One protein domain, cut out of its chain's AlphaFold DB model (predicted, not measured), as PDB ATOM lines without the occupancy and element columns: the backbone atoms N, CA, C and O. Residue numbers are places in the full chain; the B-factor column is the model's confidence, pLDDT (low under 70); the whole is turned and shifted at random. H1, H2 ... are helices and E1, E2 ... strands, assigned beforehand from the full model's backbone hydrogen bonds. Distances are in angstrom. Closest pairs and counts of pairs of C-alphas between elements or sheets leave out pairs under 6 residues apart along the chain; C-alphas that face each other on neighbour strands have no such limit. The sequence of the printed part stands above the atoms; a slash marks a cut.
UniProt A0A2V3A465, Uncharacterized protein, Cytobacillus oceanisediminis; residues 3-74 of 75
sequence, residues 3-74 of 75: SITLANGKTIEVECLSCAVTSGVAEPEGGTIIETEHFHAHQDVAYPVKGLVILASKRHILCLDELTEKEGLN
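AT A GLANCE: This is residues 3 to 74 of the 75 residues of an uncharacterized protein of Cytobacillus oceanisediminis (UniProt A0A2V3A465). A small three-stranded sheet, E3, E4 and E5, has the short helix H1 over one face, and beyond H1 a separate two-stranded hairpin, E1 and E2, makes one end of the molecule. H2, a single short helix, lies at the opposite end of the longest axis, reached by a long link from E5. The printed part has 72 residues with two named helices and five named strands, in the order E1 E2 H1 E3 E4 E5 H2; the class is mixed, helices and strands, with 32 residues, under half, in named elements. Both sheets are antiparallel, and the larger has the order E3, E4, E5. The whole is compact, with a radius of gyration of the C-alphas of 12.6 A, and only just elongated, spanning 38 by 25 by 17 A.

HOW THE PARTS SIT: E1, residues 3 to 5, and E2, residues 11 to 14, form a hairpin, antiparallel at 140 degrees, with N 4 and O 12 within hydrogen-bond range at 2.9 A. H1, residues 17 to 22, follows over a tight link; the closest C-alphas of E2 and H1 are those of Val 14 and Ala 20, 6.9 A apart. E3, residues 32 to 35, E4, residues 39 to 43, and E5, residues 53 to 57, form a meander, each strand the antiparallel neighbour of the one before. E3 and E4 are a hairpin at 172 degrees, with N 41 and O 34 at 2.8 A; E4 and E5 are a hairpin at 154 degrees, with N 54 and O 42 at 2.8 A. H1 is on this sheet at a height of 9.6 A, only just over E4 alone, with 4 of its 6 C-alphas falling on E4 and 2 on E5. It runs across the strands, at 67 degrees to E4 on the local plane. The closest C-alphas of H1 and E5 are those of Ser 18 and Ala 56, 6.9 A apart. H2, residues 69 to 73, is not on the sheet and is apart from H1. In H1 and H2, every O i to N i+4 pair is within hydrogen-bond range.

IN THESE COORDINATES: E1 begins at C-alpha 3, (46.674, 22.517, 121.654), and E2 is 9.8 A long. H1, 8.9 A long, begins at C-alpha 17, (50.226, 20.035, 112.764). E4 is 13.7 A long and E5 13.2 A; E3 is shorter, at 6.8 A. H2 ends at C-alpha 73, (55.547, 20.464, 88.875).

THE WHOLE: The two C-alphas farthest apart are those of Gly 9 and Glu 69, at 38.2 A. The printed part has no cut. The link from E5 to H2, 11 residues, is long. The mean pLDDT of the printed part is 93.7, and no printed residue is under 70.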
ATOM      1  N   SER A   3      47.279  23.759 121.179       94.75
ATOM      2  CA  SER A   3      46.674  22.517 121.654       94.75
ATOM      3  C   SER A   3      45.725  21.968 120.597       94.75
ATOM      4  O   SER A   3      44.799  22.668 120.181       94.75
ATOM      5  N   ILE A   4      45.956  20.741 120.131       93.69
ATOM      6  CA  ILE A   4      45.141  20.083 119.102       93.69
ATOM      7  C   ILE A   4      44.720  18.711 119.614       93.69
ATOM      8  O   ILE A   4      45.555  17.942 120.082       93.69
ATOM      9  N   THR A   5      43.431  18.394 119.499       94.38
ATOM     10  CA  THR A   5      42.911  17.049 119.782       94.38
ATOM     11  C   THR A   5      42.773  16.287 118.473       94.38
ATOM     12  O   THR A   5      42.118  16.760 117.547       94.38
ATOM     13  N   LEU A   6      43.433  15.138 118.396       93.56
ATOM     14  CA  LEU A   6      43.411  14.244 117.246       93.56
ATOM     15  C   LEU A   6      42.125  13.405 117.230       93.56
ATOM     16  O   LEU A   6      41.444  13.268 118.248       93.56
ATOM     17  N   ALA A   7      41.837  12.789 116.086       91.06
ATOM     18  CA  ALA A   7      40.698  11.896 115.875       91.06
ATOM     19  C   ALA A   7      40.625  10.752 116.906       91.06
ATOM     20  O   ALA A   7      39.545  10.423 117.396       91.06
ATOM     21  N   ASN A   8      41.785  10.228 117.318       90.38
ATOM     22  CA  ASN A   8      41.915   9.178 118.334       90.38
ATOM     23  C   ASN A   8      41.681   9.663 119.783       90.38
ATOM     24  O   ASN A   8      41.849   8.890 120.727       90.38
ATOM     25  N   GLY A   9      41.343  10.939 119.983       92.38
ATOM     26  CA  GLY A   9      41.097  11.548 121.292       92.38
ATOM     27  C   GLY A   9      42.350  12.010 122.042       92.38
ATOM     28  O   GLY A   9      42.225  12.598 123.116       92.38
ATOM     29  N   LYS A  10      43.561  11.792 121.510       93.19
ATOM     30  CA  LYS A  10      44.805  12.304 122.103       93.19
ATOM     31  C   LYS A  10      44.938  13.803 121.844       93.19
ATOM     32  O   LYS A  10      44.824  14.251 120.706       93.19
ATOM     33  N   THR A  11      45.275  14.567 122.876       95.31
ATOM     34  CA  THR A  11      45.648  15.980 122.736       95.31
ATOM     35  C   THR A  11      47.167  16.126 122.666       95.31
ATOM     36  O   THR A  11      47.893  15.510 123.449       95.31
ATOM     37  N   ILE A  12      47.651  16.929 121.720       94.31
ATOM     38  CA  ILE A  12      49.068  17.249 121.531       94.31
ATOM     39  C   ILE A  12      49.283  18.763 121.507       94.31
ATOM     40  O   ILE A  12      48.425  19.517 121.051       94.31
ATOM     41  N   GLU A  13      50.455  19.196 121.964       96.44
ATOM     42  CA  GLU A  13      50.915  20.580 121.857       96.44
ATOM     43  C   GLU A  13      51.942  20.680 120.735       96.44
ATOM     44  O   GLU A  13      53.022  20.095 120.819       96.44
ATOM     45  N   VAL A  14      51.609  21.409 119.671       95.00
ATOM     46  CA  VAL A  14      52.474  21.540 118.491       95.00
ATOM     47  C   VAL A  14      52.468  22.965 117.957       95.00
ATOM     48  O   VAL A  14      51.529  23.731 118.161       95.00
ATOM     49  N   GLU A  15      53.527  23.357 117.259       95.38
ATOM     50  CA  GLU A  15      53.551  24.638 116.543       95.38
ATOM     51  C   GLU A  15      52.869  24.537 115.176       95.38
ATOM     52  O   GLU A  15      52.121  25.435 114.787       95.38
ATOM     53  N   CYS A  16      53.070  23.411 114.487       95.12
ATOM     54  CA  CYS A  16      52.483  23.103 113.190       95.12
ATOM     55  C   CYS A  16      52.051  21.633 113.155       95.12
ATOM     56  O   CYS A  16      52.865  20.739 113.391       95.12
ATOM     57  N   LEU A  17      50.775  21.389 112.841       94.25
ATOM     58  CA  LEU A  17      50.226  20.035 112.764       94.25
ATOM     59  C   LEU A  17      50.852  19.236 111.615       94.25
ATOM     60  O   LEU A  17      51.281  18.113 111.840       94.25
ATOM     61  N   SER A  18      50.990  19.825 110.424       93.75
ATOM     62  CA  SER A  18      51.598  19.137 109.276       93.75
ATOM     63  C   SER A  18      53.045  18.722 109.551       93.75
ATOM     64  O   SER A  18      53.419  17.590 109.272       93.75
ATOM     65  N   CYS A  19      53.848  19.580 110.195       95.75
ATOM     66  CA  CYS A  19      55.205  19.200 110.602       95.75
ATOM     67  C   CYS A  19      55.209  18.062 111.629       95.75
ATOM     68  O   CYS A  19      56.086  17.206 111.573       95.75
ATOM     69  N   ALA A  20      54.248  18.051 112.559       95.50
ATOM     70  CA  ALA A  20      54.104  16.970 113.530       95.50
ATOM     71  C   ALA A  20      53.736  15.638 112.862       95.50
ATOM     72  O   ALA A  20      54.169  14.592 113.339       95.50
ATOM     73  N   VAL A  21      52.985  15.673 111.756       95.06
ATOM     74  CA  VAL A  21      52.715  14.480 110.943       95.06
ATOM     75  C   VAL A  21      53.991  13.993 110.261       95.06
ATOM     76  O   VAL A  21      54.369  12.836 110.413       95.06
ATOM     77  N   THR A  22      54.717  14.879 109.577       94.81
ATOM     78  CA  THR A  22      55.963  14.517 108.877       94.81
ATOM     79  C   THR A  22      57.064  14.021 109.822       94.81
ATOM     80  O   THR A  22      57.875  13.187 109.431       94.81
ATOM     81  N   SER A  23      57.108  14.502 111.069       93.38
ATOM     82  CA  SER A  23      58.088  14.063 112.075       93.38
ATOM     83  C   SER A  23      57.671  12.819 112.869       93.38
ATOM     84  O   SER A  23      58.441  12.361 113.712       93.38
ATOM     85  N   GLY A  24      56.470  12.279 112.631       91.38
ATOM     86  CA  GLY A  24      55.936  11.115 113.348       91.38
ATOM     87  C   GLY A  24      55.445  11.410 114.772       91.38
ATOM     88  O   GLY A  24      55.161  10.492 115.534       91.38
ATOM     89  N   VAL A  25      55.330  12.683 115.165       92.88
ATOM     90  CA  VAL A  25      54.746  13.075 116.463       92.88
ATOM     91  C   VAL A  25      53.225  12.865 116.472       92.88
ATOM     92  O   VAL A  25      52.648  12.514 117.507       92.88
ATOM     93  N   ALA A  26      52.580  13.084 115.327       92.94
ATOM     94  CA  ALA A  26      51.177  12.784 115.078       92.94
ATOM     95  C   ALA A  26      51.080  11.780 113.928       92.94
ATOM     96  O   ALA A  26      51.652  11.997 112.868       92.94
ATOM     97  N   GLU A  27      50.339  10.695 114.113       91.56
ATOM     98  CA  GLU A  27      50.189   9.673 113.077       91.56
ATOM     99  C   GLU A  27      48.756   9.692 112.532       91.56
ATOM    100  O   GLU A  27      47.810   9.694 113.327       91.56
ATOM    101  N   PRO A  28      48.566   9.716 111.201       91.81
ATOM    102  CA  PRO A  28      47.249   9.558 110.606       91.81
ATOM    103  C   PRO A  28      46.694   8.168 110.891       91.81
ATOM    104  O   PRO A  28      47.381   7.162 110.705       91.81
ATOM    105  N   GLU A  29      45.428   8.094 111.291       88.12
ATOM    106  CA  GLU A  29      44.744   6.809 111.393       88.12
ATOM    107  C   GLU A  29      44.664   6.155 110.008       88.12
ATOM    108  O   GLU A  29      44.230   6.772 109.037       88.12
ATOM    109  N   GLY A  30      45.128   4.907 109.902       87.62
ATOM    110  CA  GLY A  30      45.264   4.211 108.617       87.62
ATOM    111  C   GLY A  30      46.540   4.550 107.836       87.62
ATOM    112  O   GLY A  30      46.806   3.908 106.823       87.62
ATOM    113  N   GLY A  31      47.358   5.482 108.334       91.56
ATOM    114  CA  GLY A  31      48.664   5.824 107.783       91.56
ATOM    115  C   GLY A  31      48.622   6.719 106.543       91.56
ATOM    116  O   GLY A  31      47.608   7.323 106.183       91.56
ATOM    117  N   THR A  32      49.780   6.826 105.900       94.44
ATOM    118  CA  THR A  32      49.963   7.582 104.660       94.44
ATOM    119  C   THR A  32      49.406   6.794 103.475       94.44
ATOM    120  O   THR A  32      49.737   5.626 103.283       94.44
ATOM    121  N   ILE A  33      48.577   7.443 102.657       95.75
ATOM    122  CA  ILE A  33      47.972   6.856 101.454       95.75
ATOM    123  C   ILE A  33      49.013   6.765 100.335       95.75
ATOM    124  O   ILE A  33      49.134   5.739  99.670       95.75
ATOM    125  N   ILE A  34      49.757   7.851 100.122       95.38
ATOM    126  CA  ILE A  34      50.857   7.930  99.160       95.38
ATOM    127  C   ILE A  34      51.911   8.910  99.666       95.38
ATOM    128  O   ILE A  34      51.593   9.913 100.303       95.38
ATOM    129  N   GLU A  35      53.170   8.623  99.365       95.56
ATOM    130  CA  GLU A  35      54.303   9.450  99.747       95.56
ATOM    131  C   GLU A  35      55.269   9.578  98.571       95.56
ATOM    132  O   GLU A  35      55.619   8.587  97.929       95.56
ATOM    133  N   THR A  36      55.689  10.806  98.278       95.31
ATOM    134  CA  THR A  36      56.703  11.120  97.266       95.31
ATOM    135  C   THR A  36      57.951  11.676  97.945       95.31
ATOM    136  O   THR A  36      58.059  11.673  99.171       95.31
ATOM    137  N   GLU A  37      58.924  12.159  97.175       95.38
ATOM    138  CA  GLU A  37      60.083  12.854  97.742       95.38
ATOM    139  C   GLU A  37      59.672  14.115  98.522       95.38
ATOM    140  O   GLU A  37      60.215  14.382  99.595       95.38
ATOM    141  N   HIS A  38      58.684  14.860  98.019       96.50
ATOM    142  CA  HIS A  38      58.353  16.198  98.516       96.50
ATOM    143  C   HIS A  38      57.017  16.289  99.250       96.50
ATOM    144  O   HIS A  38      56.852  17.168 100.094       96.50
ATOM    145  N   PHE A  39      56.082  15.381  98.980       96.94
ATOM    146  CA  PHE A  39      54.728  15.435  99.525       96.94
ATOM    147  C   PHE A  39      54.322  14.108 100.151       96.94
ATOM    148  O   PHE A  39      54.897  13.051  99.879       96.94
ATOM    149  N   HIS A  40      53.288  14.169 100.972       96.38
ATOM    150  CA  HIS A  40      52.527  13.006 101.391       96.38
ATOM    151  C   HIS A  40      51.031  13.302 101.311       96.38
ATOM    152  O   HIS A  40      50.608  14.457 101.409       96.38
ATOM    153  N   ALA A  41      50.229  12.261 101.134       96.56
ATOM    154  CA  ALA A  41      48.790  12.359 101.268       96.56
ATOM    155  C   ALA A  41      48.303  11.399 102.346       96.56
ATOM    156  O   ALA A  41      48.675  10.225 102.362       96.56
ATOM    157  N   HIS A  42      47.462  11.888 103.244       95.31
ATOM    158  CA  HIS A  42      46.941  11.107 104.358       95.31
ATOM    159  C   HIS A  42      45.515  11.540 104.701       95.31
ATOM    160  O   HIS A  42      45.057  12.607 104.288       95.31
ATOM    161  N   GLN A  43      44.795  10.717 105.460       94.25
ATOM    162  CA  GLN A  43      43.514  11.140 106.024       94.25
ATOM    163  C   GLN A  43      43.741  12.233 107.076       94.25
ATOM    164  O   GLN A  43      44.726  12.186 107.815       94.25
ATOM    165  N   ASP A  44      42.845  13.217 107.151       93.69
ATOM    166  CA  ASP A  44      42.928  14.268 108.170       93.69
ATOM    167  C   ASP A  44      43.000  13.666 109.588       93.69
ATOM    168  O   ASP A  44      42.201  12.805 109.964       93.69
ATOM    169  N   VAL A  45      43.996  14.112 110.362       93.00
ATOM    170  CA  VAL A  45      44.338  13.551 111.680       93.00
ATOM    171  C   VAL A  45      43.497  14.117 112.826       93.00
ATOM    172  O   VAL A  45      43.525  13.575 113.930       93.00
ATOM    173  N   ALA A  46      42.769  15.211 112.596       92.06
ATOM    174  CA  ALA A  46      41.899  15.862 113.574       92.06
ATOM    175  C   ALA A  46      40.413  15.605 113.275       92.06
ATOM    176  O   ALA A  46      39.615  15.441 114.196       92.06
ATOM    177  N   TYR A  47      40.044  15.528 111.995       90.44
ATOM    178  CA  TYR A  47      38.669  15.373 111.533       90.44
ATOM    179  C   TYR A  47      38.554  14.190 110.562       90.44
ATOM    180  O   TYR A  47      38.668  14.382 109.350       90.44
ATOM    181  N   PRO A  48      38.269  12.963 111.044       83.19
ATOM    182  CA  PRO A  48      38.277  11.751 110.226       83.19
ATOM    183  C   PRO A  48      37.008  11.637 109.358       83.19
ATOM    184  O   PRO A  48      36.215  10.701 109.469       83.19
ATOM    185  N   VAL A  49      36.790  12.603 108.466       91.56
ATOM    186  CA  VAL A  49      35.713  12.570 107.474       91.56
ATOM    187  C   VAL A  49      36.084  11.564 106.388       91.56
ATOM    188  O   VAL A  49      37.165  11.623 105.803       91.56
ATOM    189  N   LYS A  50      35.184  10.622 106.100       90.31
ATOM    190  CA  LYS A  50      35.435   9.572 105.108       90.31
ATOM    191  C   LYS A  50      35.699  10.182 103.727       90.31
ATOM    192  O   LYS A  50      34.830  10.845 103.168       90.31
ATOM    193  N   GLY A  51      36.877   9.899 103.172       90.25
ATOM    194  CA  GLY A  51      37.304  10.384 101.855       90.25
ATOM    195  C   GLY A  51      37.944  11.775 101.855       90.25
ATOM    196  O   GLY A  51      38.395  12.210 100.800       90.25
ATOM    197  N   LEU A  52      38.024  12.459 103.004       94.00
ATOM    198  CA  LEU A  52      38.812  13.683 103.130       94.00
ATOM    199  C   LEU A  52      40.298  13.325 103.217       94.00
ATOM    200  O   LEU A  52      40.730  12.659 104.159       94.00
ATOM    201  N   VAL A  53      41.064  13.785 102.232       94.62
ATOM    202  CA  VAL A  53      42.507  13.561 102.137       94.62
ATOM    203  C   VAL A  53      43.219  14.904 102.158       94.62
ATOM    204  O   VAL A  53      42.850  15.825 101.432       94.62
ATOM    205  N   ILE A  54      44.251  14.992 102.987       95.62
ATOM    206  CA  ILE A  54      45.172  16.117 103.041       95.62
ATOM    207  C   ILE A  54      46.381  15.766 102.188       95.62
ATOM    208  O   ILE A  54      47.006  14.736 102.422       95.62
ATOM    209  N   LEU A  55      46.708  16.622 101.222       95.50
ATOM    210  CA  LEU A  55      47.996  16.628 100.534       95.50
ATOM    211  C   LEU A  55      48.848  17.721 101.178       95.50
ATOM    212  O   LEU A  55      48.473  18.894 101.150       95.50
ATOM    213  N   ALA A  56      49.972  17.342 101.773       95.62
ATOM    214  CA  ALA A  56      50.856  18.276 102.456       95.62
ATOM    215  C   ALA A  56      52.302  18.121 101.981       95.62
ATOM    216  O   ALA A  56      52.765  17.020 101.675       95.62
ATOM    217  N   SER A  57      53.010  19.251 101.912       96.50
ATOM    218  CA  SER A  57      54.455  19.248 101.695       96.50
ATOM    219  C   SER A  57      55.156  18.731 102.945       96.50
ATOM    220  O   SER A  57      54.791  19.081 104.071       96.50
ATOM    221  N   LYS A  58      56.196  17.920 102.751       96.06
ATOM    222  CA  LYS A  58      57.076  17.476 103.837       96.06
ATOM    223  C   LYS A  58      57.916  18.625 104.380       96.06
ATOM    224  O   LYS A  58      58.267  18.633 105.560       96.06
ATOM    225  N   ARG A  59      58.249  19.595 103.524       96.38
ATOM    226  CA  ARG A  59      58.944  20.818 103.913       96.38
ATOM    227  C   ARG A  59      57.927  21.824 104.432       96.38
ATOM    228  O   ARG A  59      56.873  22.025 103.836       96.38
ATOM    229  N   HIS A  60      58.268  22.499 105.524       96.88
ATOM    230  CA  HIS A  60      57.435  23.583 106.022       96.88
ATOM    231  C   HIS A  60      57.430  24.755 105.032       96.88
ATOM    232  O   HIS A  60      58.489  25.300 104.711       96.88
ATOM    233  N   ILE A  61      56.233  25.120 104.581       96.44
ATOM    234  CA  ILE A  61      55.927  26.325 103.810       96.44
ATOM    235  C   ILE A  61      54.670  26.968 104.387       96.44
ATOM    236  O   ILE A  61      53.799  26.280 104.929       96.44
ATOM    237  N   LEU A  62      54.582  28.285 104.279       95.25
ATOM    238  CA  LEU A  62      53.446  29.080 104.727       95.25
ATOM    239  C   LEU A  62      52.478  29.370 103.579       95.25
ATOM    240  O   LEU A  62      51.267  29.404 103.796       95.25
ATOM    241  N   CYS A  63      53.007  29.540 102.367       95.75
ATOM    242  CA  CYS A  63      52.249  29.918 101.182       95.75
ATOM    243  C   CYS A  63      52.663  29.079  99.961       95.75
ATOM    244  O   CYS A  63      53.772  28.554  99.889       95.75
ATOM    245  N   LEU A  64      51.755  28.936  98.988       94.31
ATOM    246  CA  LEU A  64      51.990  28.118  97.786       94.31
ATOM    247  C   LEU A  64      53.084  28.681  96.864       94.31
ATOM    248  O   LEU A  64      53.677  27.931  96.097       94.31
ATOM    249  N   ASP A  65      53.365  29.979  96.930       95.69
ATOM    250  CA  ASP A  65      54.441  30.640  96.182       95.69
ATOM    251  C   ASP A  65      55.843  30.335  96.735       95.69
ATOM    252  O   ASP A  65      56.839  30.620  96.075       95.69
ATOM    253  N   GLU A  66      55.939  29.703  97.907       97.31
ATOM    254  CA  GLU A  66      57.200  29.213  98.474       97.31
ATOM    255  C   GLU A  66      57.589  27.818  97.954       97.31
ATOM    256  O   GLU A  66      58.618  27.265  98.365       97.31
ATOM    257  N   LEU A  67      56.773  27.216  97.083       96.75
ATOM    258  CA  LEU A  67      57.112  25.974  96.396       96.75
ATOM    259  C   LEU A  67      58.265  26.209  95.416       96.75
ATOM    260  O   LEU A  67      58.277  27.158  94.635       96.75
ATOM    261  N   THR A  68      59.232  25.301  95.427       96.50
ATOM    262  CA  THR A  68      60.251  25.245  94.377       96.50
ATOM    263  C   THR A  68      59.634  24.748  93.071       96.50
ATOM    264  O   THR A  68      58.611  24.064  93.077       96.50
ATOM    265  N   GLU A  69      60.284  25.007  91.935       94.94
ATOM    266  CA  GLU A  69      59.816  24.504  90.632       94.94
ATOM    267  C   GLU A  69      59.613  22.980  90.628       94.94
ATOM    268  O   GLU A  69      58.637  22.477  90.073       94.94
ATOM    269  N   LYS A  70      60.510  22.239  91.295       94.38
ATOM    270  CA  LYS A  70      60.408  20.779  91.420       94.38
ATOM    271  C   LYS A  70      59.186  20.351  92.222       94.38
ATOM    272  O   LYS A  70      58.551  19.369  91.854       94.38
ATOM    273  N   GLU A  71      58.866  21.054  93.304       94.75
ATOM    274  CA  GLU A  71      57.686  20.754  94.116       94.75
ATOM    275  C   GLU A  71      56.400  21.137  93.365       94.75
ATOM    276  O   GLU A  71      55.461  20.353  93.343       94.75
ATOM    277  N   GLY A  72      56.368  22.288  92.684       91.56
ATOM    278  CA  GLY A  72      55.183  22.758  91.959       91.56
ATOM    279  C   GLY A  72      54.810  21.921  90.728       91.56
ATOM    280  O   GLY A  72      53.631  21.778  90.424       91.56
ATOM    281  N   LEU A  73      55.794  21.343  90.029       87.12
ATOM    282  CA  LEU A  73      55.547  20.464  88.875       87.12
ATOM    283  C   LEU A  73      55.161  19.028  89.267       87.12
ATOM    284  O   LEU A  73      54.620  18.309  88.431       87.12
ATOM    285  N   ASN A  74      55.458  18.610  90.502       76.00
ATOM    286  CA  ASN A  74      55.272  17.237  90.996       76.00
ATOM    287  C   ASN A  74      54.321  17.163  92.207       76.00
ATOM    288  O   ASN A  74      54.454  16.251  93.030       76.00
TER     289      ASN A  74